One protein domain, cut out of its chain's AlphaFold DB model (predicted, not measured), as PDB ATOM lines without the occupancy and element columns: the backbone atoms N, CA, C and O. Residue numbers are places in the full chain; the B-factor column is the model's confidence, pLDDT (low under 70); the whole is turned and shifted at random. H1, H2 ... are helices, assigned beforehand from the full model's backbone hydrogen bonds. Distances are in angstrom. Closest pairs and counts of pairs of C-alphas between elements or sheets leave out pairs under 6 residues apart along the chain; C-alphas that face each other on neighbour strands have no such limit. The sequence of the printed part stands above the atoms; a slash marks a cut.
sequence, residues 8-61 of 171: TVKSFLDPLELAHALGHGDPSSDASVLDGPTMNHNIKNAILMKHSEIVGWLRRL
ATOM      1  N   THR A   8      22.592 -32.273 -35.852       79.88
ATOM      2  CA  THR A   8      23.589 -33.345 -35.982       79.88
ATOM      3  C   THR A   8      22.925 -34.653 -36.395       79.88
ATOM      4  O   THR A   8      23.353 -35.283 -37.360       79.88
ATOM      5  N   VAL A   9      21.845 -35.058 -35.723       83.56
ATOM      6  CA  VAL A   9      21.129 -36.307 -36.045       83.56
ATOM      7  C   VAL A   9      20.591 -36.291 -37.478       83.56
ATOM      8  O   VAL A   9      20.738 -37.279 -38.196       83.56
ATOM      9  N   LYS A  10      20.038 -35.159 -37.921       84.62
ATOM     10  CA  LYS A  10      19.524 -34.944 -39.283       84.62
ATOM     11  C   LYS A  10      20.617 -34.986 -40.353       84.62
ATOM     12  O   LYS A  10      20.316 -35.256 -41.510       84.62
ATOM     13  N   SER A  11      21.883 -34.754 -39.993       85.69
ATOM     14  CA  SER A  11      23.006 -34.954 -40.921       85.69
ATOM     15  C   SER A  11      23.332 -36.438 -41.156       85.69
ATOM     16  O   SER A  11      23.872 -36.794 -42.203       85.69
ATOM     17  N   PHE A  12      22.973 -37.318 -40.212       87.88
ATOM     18  CA  PHE A  12      23.223 -38.759 -40.295       87.88
ATOM     19  C   PHE A  12      22.003 -39.555 -40.777       87.88
ATOM     20  O   PHE A  12      22.171 -40.578 -41.443       87.88
ATOM     21  N   LEU A  13      20.788 -39.128 -40.450       89.06
ATOM     22  CA  LEU A  13      19.555 -39.831 -40.801       89.06
ATOM     23  C   LEU A  13      18.695 -38.950 -41.700       89.06
ATOM     24  O   LEU A  13      18.454 -37.787 -41.379       89.06
ATOM     25  N   ASP A  14      18.207 -39.513 -42.805       88.56
ATOM     26  CA  ASP A  14      17.207 -38.819 -43.611       88.56
ATOM     27  C   ASP A  14      15.867 -38.710 -42.846       88.56
ATOM     28  O   ASP A  14      15.673 -39.377 -41.821       88.56
ATOM     29  N   PRO A  15      14.922 -37.863 -43.298       84.94
ATOM     30  CA  PRO A  15      13.673 -37.654 -42.570       84.94
ATOM     31  C   PRO A  15      12.863 -38.933 -42.312       84.94
ATOM     32  O   PRO A  15      12.234 -39.044 -41.261       84.94
ATOM     33  N   LEU A  16      12.877 -39.901 -43.235       83.31
ATOM     34  CA  LEU A  16      12.123 -41.145 -43.087       83.31
ATOM     35  C   LEU A  16      12.811 -42.089 -42.095       83.31
ATOM     36  O   LEU A  16      12.151 -42.710 -41.268       83.31
ATOM     37  N   GLU A  17      14.136 -42.170 -42.132       86.38
ATOM     38  CA  GLU A  17      14.924 -42.957 -41.182       86.38
ATOM     39  C   GLU A  17      14.831 -42.413 -39.759       86.38
ATOM     40  O   GLU A  17      14.709 -43.187 -38.808       86.38
ATOM     41  N   LEU A  18      14.860 -41.087 -39.610       84.31
ATOM     42  CA  LEU A  18      14.634 -40.442 -38.327       84.31
ATOM     43  C   LEU A  18      13.217 -40.740 -37.827       84.31
ATOM     44  O   LEU A  18      13.059 -41.141 -36.679       84.31
ATOM     45  N   ALA A  19      12.201 -40.642 -38.688       80.94
ATOM     46  CA  ALA A  19      10.829 -41.000 -38.334       80.94
ATOM     47  C   ALA A  19      10.709 -42.468 -37.891       80.94
ATOM     48  O   ALA A  19      10.116 -42.750 -36.849       80.94
ATOM     49  N   HIS A  20      11.346 -43.394 -38.612       82.25
ATOM     50  CA  HIS A  20      11.411 -44.809 -38.241       82.25
ATOM     51  C   HIS A  20      12.111 -45.024 -36.891       82.25
ATOM     52  O   HIS A  20      11.609 -45.779 -36.056       82.25
ATOM     53  N   ALA A  21      13.237 -44.350 -36.635       81.81
ATOM     54  CA  ALA A  21      13.934 -44.411 -35.348       81.81
ATOM     55  C   ALA A  21      13.068 -43.854 -34.203       81.81
ATOM     56  O   ALA A  21      13.097 -44.357 -33.081       81.81
ATOM     57  N   LEU A  22      12.235 -42.860 -34.493       79.69
ATOM     58  CA  LEU A  22      11.258 -42.308 -33.559       79.69
ATOM     59  C   LEU A  22       9.993 -43.180 -33.408       79.69
ATOM     60  O   LEU A  22       9.113 -42.839 -32.626       79.69
ATOM     61  N   GLY A  23       9.913 -44.331 -34.087       69.94
ATOM     62  CA  GLY A  23       8.799 -45.279 -33.968       69.94
ATOM     63  C   GLY A  23       7.603 -44.975 -34.874       69.94
ATOM     64  O   GLY A  23       6.519 -45.516 -34.654       69.94
ATOM     65  N   HIS A  24       7.786 -44.141 -35.895       66.50
ATOM     66  CA  HIS A  24       6.752 -43.756 -36.851       66.50
ATOM     67  C   HIS A  24       6.977 -44.410 -38.218       66.50
ATOM     68  O   HIS A  24       8.100 -44.741 -38.566       66.50
ATOM     69  N   GLY A  25       5.913 -44.589 -39.006       59.69
ATOM     70  CA  GLY A  25       5.991 -45.012 -40.415       59.69
ATOM     71  C   GLY A  25       5.823 -43.861 -41.417       59.69
ATOM     72  O   GLY A  25       5.781 -44.104 -42.619       59.69
ATOM     73  N   ASP A  26       5.674 -42.629 -40.920       60.16
ATOM     74  CA  ASP A  26       5.409 -41.418 -41.698       60.16
ATOM     75  C   ASP A  26       6.237 -40.245 -41.131       60.16
ATOM     76  O   ASP A  26       6.121 -39.943 -39.943       60.16
ATOM     77  N   PRO A  27       7.067 -39.559 -41.938       60.62
ATOM     78  CA  PRO A  27       7.869 -38.419 -41.489       60.62
ATOM     79  C   PRO A  27       7.060 -37.165 -41.124       60.62
ATOM     80  O   PRO A  27       7.635 -36.209 -40.608       60.62
ATOM     81  N   SER A  28       5.747 -37.146 -41.371       61.69
ATOM     82  CA  SER A  28       4.845 -36.056 -40.980       61.69
ATOM     83  C   SER A  28       4.163 -36.247 -39.619       61.69
ATOM     84  O   SER A  28       3.489 -35.330 -39.146       61.69
ATOM     85  N   SER A  29       4.313 -37.410 -38.975       56.97
ATOM     86  CA  SER A  29       3.667 -37.671 -37.685       56.97
ATOM     87  C   SER A  29       4.407 -37.022 -36.513       56.97
ATOM     88  O   SER A  29       5.634 -37.026 -36.466       56.97
ATOM     89  N   ASP A  30       3.643 -36.499 -35.554       54.28
ATOM     90  CA  ASP A  30       4.150 -35.812 -34.365       54.28
ATOM     91  C   ASP A  30       4.953 -36.761 -33.451       54.28
ATOM     92  O   ASP A  30       4.460 -37.818 -33.050       54.28
ATOM     93  N   ALA A  31       6.188 -36.371 -33.115       54.12
ATOM     94  CA  ALA A  31       7.191 -37.158 -32.384       54.12
ATOM     95  C   ALA A  31       6.890 -37.324 -30.876       54.12
ATOM     96  O   ALA A  31       7.784 -37.554 -30.064       54.12
ATOM     97  N   SER A  32       5.627 -37.191 -30.471       55.06
ATOM     98  CA  SER A  32       5.204 -37.009 -29.079       55.06
ATOM     99  C   SER A  32       5.007 -38.306 -28.275       55.06
ATOM    100  O   SER A  32       4.499 -38.254 -27.156       55.06
ATOM    101  N   VAL A  33       5.406 -39.474 -28.804       58.88
ATOM    102  CA  VAL A  33       5.040 -40.785 -28.222       58.88
ATOM    103  C   VAL A  33       6.156 -41.451 -27.398       58.88
ATOM    104  O   VAL A  33       5.851 -42.261 -26.523       58.88
ATOM    105  N   LEU A  34       7.435 -41.124 -27.617       62.84
ATOM    106  CA  LEU A  34       8.558 -41.762 -26.909       62.84
ATOM    107  C   LEU A  34       9.111 -40.893 -25.773       62.84
ATOM    108  O   LEU A  34       9.206 -39.674 -25.895       62.84
ATOM    109  N   ASP A  35       9.540 -41.530 -24.678       76.25
ATOM    110  CA  ASP A  35      10.339 -40.843 -23.663       76.25
ATOM    111  C   ASP A  35      11.757 -40.533 -24.185       76.25
ATOM    112  O   ASP A  35      12.275 -41.178 -25.102       76.25
ATOM    113  N   GLY A  36      12.398 -39.512 -23.606       77.31
ATOM    114  CA  GLY A  36      13.731 -39.063 -24.026       77.31
ATOM    115  C   GLY A  36      14.794 -40.177 -24.069       77.31
ATOM    116  O   GLY A  36      15.542 -40.251 -25.046       77.31
ATOM    117  N   PRO A  37      14.875 -41.075 -23.065       82.94
ATOM    118  CA  PRO A  37      15.804 -42.204 -23.093       82.94
ATOM    119  C   PRO A  37      15.571 -43.178 -24.254       82.94
ATOM    120  O   PRO A  37      16.536 -43.573 -24.914       82.94
ATOM    121  N   THR A  38      14.318 -43.549 -24.527       80.38
ATOM    122  CA  THR A  38      13.973 -44.473 -25.618       80.38
ATOM    123  C   THR A  38      14.248 -43.836 -26.973       80.38
ATOM    124  O   THR A  38      14.851 -44.467 -27.842       80.38
ATOM    125  N   MET A  39      13.898 -42.558 -27.132       81.44
ATOM    126  CA  MET A  39      14.233 -41.773 -28.319       81.44
ATOM    127  C   MET A  39      15.747 -41.778 -28.586       81.44
ATOM    128  O   MET A  39      16.189 -42.155 -29.673       81.44
ATOM    129  N   ASN A  40      16.552 -41.434 -27.576       82.69
ATOM    130  CA  ASN A  40      18.012 -41.418 -27.692       82.69
ATOM    131  C   ASN A  40      18.579 -42.801 -28.028       82.69
ATOM    132  O   ASN A  40      19.502 -42.914 -28.838       82.69
ATOM    133  N   HIS A  41      18.030 -43.860 -27.426       86.38
ATOM    134  CA  HIS A  41      18.431 -45.234 -27.710       86.38
ATOM    135  C   HIS A  41      18.187 -45.607 -29.177       86.38
ATOM    136  O   HIS A  41      19.091 -46.127 -29.837       86.38
ATOM    137  N   ASN A  42      17.000 -45.312 -29.705       88.50
ATOM    138  CA  ASN A  42      16.643 -45.681 -31.069       88.50
ATOM    139  C   ASN A  42      17.438 -44.891 -32.112       88.50
ATOM    140  O   ASN A  42      17.975 -45.492 -33.043       88.50
ATOM    141  N   ILE A  43      17.576 -43.572 -31.933       88.69
ATOM    142  CA  ILE A  43      18.392 -42.724 -32.813       88.69
ATOM    143  C   ILE A  43      19.838 -43.224 -32.827       88.69
ATOM    144  O   ILE A  43      20.425 -43.422 -33.893       88.69
ATOM    145  N   LYS A  44      20.403 -43.502 -31.646       89.94
ATOM    146  CA  LYS A  44      21.752 -44.059 -31.525       89.94
ATOM    147  C   LYS A  44      21.884 -45.369 -32.296       89.94
ATOM    148  O   LYS A  44      22.850 -45.530 -33.037       89.94
ATOM    149  N   ASN A  45      20.942 -46.298 -32.148       91.38
ATOM    150  CA  ASN A  45      20.989 -47.574 -32.862       91.38
ATOM    151  C   ASN A  45      20.879 -47.391 -34.378       91.38
ATOM    152  O   ASN A  45      21.644 -48.017 -35.107       91.38
ATOM    153  N   ALA A  46      19.997 -46.507 -34.852       92.12
ATOM    154  CA  ALA A  46      19.855 -46.206 -36.274       92.12
ATOM    155  C   ALA A  46      21.167 -45.671 -36.871       92.12
ATOM    156  O   ALA A  46      21.641 -46.190 -37.885       92.12
ATOM    157  N   ILE A  47      21.817 -44.715 -36.195       92.94
ATOM    158  CA  ILE A  47      23.126 -44.186 -36.608       92.94
ATOM    159  C   ILE A  47      24.190 -45.290 -36.580       92.94
ATOM    160  O   ILE A  47      24.947 -45.435 -37.538       92.94
ATOM    161  N   LEU A  48      24.243 -46.102 -35.517       92.75
ATOM    162  CA  LEU A  48      25.219 -47.189 -35.391       92.75
ATOM    163  C   LEU A  48      25.064 -48.264 -36.470       92.75
ATOM    164  O   LEU A  48      26.068 -48.821 -36.902       92.75
ATOM    165  N   MET A  49      23.834 -48.566 -36.888       91.81
ATOM    166  CA  MET A  49      23.562 -49.541 -37.943       91.81
ATOM    167  C   MET A  49      23.917 -48.983 -39.321       91.81
ATOM    168  O   MET A  49      24.644 -49.635 -40.069       91.81
ATOM    169  N   LYS A  50      23.442 -47.774 -39.646       93.81
ATOM    170  CA  LYS A  50      23.636 -47.159 -40.965       93.81
ATOM    171  C   LYS A  50      25.084 -46.731 -41.206       93.81
ATOM    172  O   LYS A  50      25.628 -46.977 -42.276       93.81
ATOM    173  N   HIS A  51      25.716 -46.132 -40.199       94.69
ATOM    174  CA  HIS A  51      27.046 -45.514 -40.298       94.69
ATOM    175  C   HIS A  51      28.108 -46.281 -39.514       94.69
ATOM    176  O   HIS A  51      29.059 -45.695 -38.994       94.69
ATOM    177  N   SER A  52      27.955 -47.603 -39.415       94.75
ATOM    178  CA  SER A  52      28.855 -48.473 -38.648       94.75
ATOM    179  C   SER A  52      30.332 -48.302 -39.026       94.75
ATOM    180  O   SER A  52      31.189 -48.305 -38.142       94.75
ATOM    181  N   GLU A  53      30.637 -48.085 -40.309       95.69
ATOM    182  CA  GLU A  53      32.001 -47.846 -40.793       95.69
ATOM    183  C   GLU A  53      32.578 -46.520 -40.282       95.69
ATOM    184  O   GLU A  53      33.681 -46.508 -39.730       95.69
ATOM    185  N   ILE A  54      31.819 -45.422 -40.395       93.56
ATOM    186  CA  ILE A  54      32.226 -44.087 -39.926       93.56
ATOM    187  C   ILE A  54      32.391 -44.094 -38.407       93.56
ATOM    188  O   ILE A  54      33.420 -43.656 -37.897       93.56
ATOM    189  N   VAL A  55      31.425 -44.646 -37.666       93.31
ATOM    190  CA  VAL A  55      31.527 -44.740 -36.202       93.31
ATOM    191  C   VAL A  55      32.688 -45.643 -35.796       93.31
ATOM    192  O   VAL A  55      33.422 -45.337 -34.855       93.31
ATOM    193  N   GLY A  56      32.879 -46.756 -36.503       95.69
ATOM    194  CA  GLY A  56      34.011 -47.644 -36.297       95.69
ATOM    195  C   GLY A  56      35.341 -46.927 -36.505       95.69
ATOM    196  O   GLY A  56      36.265 -47.144 -35.727       95.69
ATOM    197  N   TRP A  57      35.443 -46.072 -37.524       96.06
ATOM    198  CA  TRP A  57      36.615 -45.238 -37.777       96.06
ATOM    199  C   TRP A  57      36.833 -44.190 -36.680       96.06
ATOM    200  O   TRP A  57      37.921 -44.166 -36.108       96.06
ATOM    201  N   LEU A  58      35.804 -43.421 -36.305       92.00
ATOM    202  CA  LEU A  58      35.878 -42.415 -35.236       92.00
ATOM    203  C   LEU A  58      36.351 -43.017 -33.906       92.00
ATOM    204  O   LEU A  58      37.214 -42.454 -33.243       92.00
ATOM    205  N   ARG A  59      35.852 -44.206 -33.542       92.06
ATOM    206  CA  ARG A  59      36.259 -44.921 -32.316       92.06
ATOM    207  C   ARG A  59      37.729 -45.341 -32.287       92.06
ATOM    208  O   ARG A  59      38.227 -45.666 -31.215       92.06
ATOM    209  N   ARG A  60      38.401 -45.402 -33.440       94.56
ATOM    210  CA  ARG A  60      39.828 -45.745 -33.535       94.56
ATOM    211  C   ARG A  60      40.736 -44.520 -33.501       94.56
ATOM    212  O   ARG A  60      41.948 -44.698 -33.410       94.56
ATOM    213  N   LEU A  61      40.186 -43.312 -33.618       94.56
ATOM    214  CA  LEU A  61      40.990 -42.100 -33.552       94.56
ATOM    215  C   LEU A  61      41.554 -41.932 -32.134       94.56
ATOM    216  O   LEU A  61      40.839 -42.169 -31.156       94.56
TER     217      LEU A  61
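What this domain is: This is residues 8 to 61 of the 171 residues of an uncharacterized protein of Brevibacterium sp. HMSC063G07 (UniProt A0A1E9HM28). The long helix H3 forms a spine, with H2 packed steeply on it, short H1 near both, and H4 turning off past its last residues. The printed part has 54 residues with four named helices, H1 to H4 in order, all helix. It is elongated, 37 by 21 by 16 A, and only just compact, close to loose, with a radius of gyration of the C-alphas of 12.0 A.

Where its parts are: Find C-alpha 36 at (13.731, -39.063, -24.026); from there H3, residues 36 to 50, runs 21.2 A. Earlier come H1, residues 8 to 12, and H2, residues 15 to 21; H4, residues 52 to 58, ends at (35.878, -42.415, -35.236).

How they stand to each other: H2 touches H3, closest C-alphas Ala 21 and Asn 42, 5.2 A, at a steep tilt of 66 degrees, opposite ways. H4 is close but not clearly touching H3, closest C-alphas Leu 48 and Val 55, 6.8 A, about perpendicular at 83 degrees. Every O i to N i+4 pair is within hydrogen-bond range in H2, H3 and H4; H1 has 0 of 1, but 2 of 2 O i to N i+3.

The domain as a whole: The printed part has no cut. The long link, residues 22 to 35, includes residues 23 to 34, under pLDDT 70.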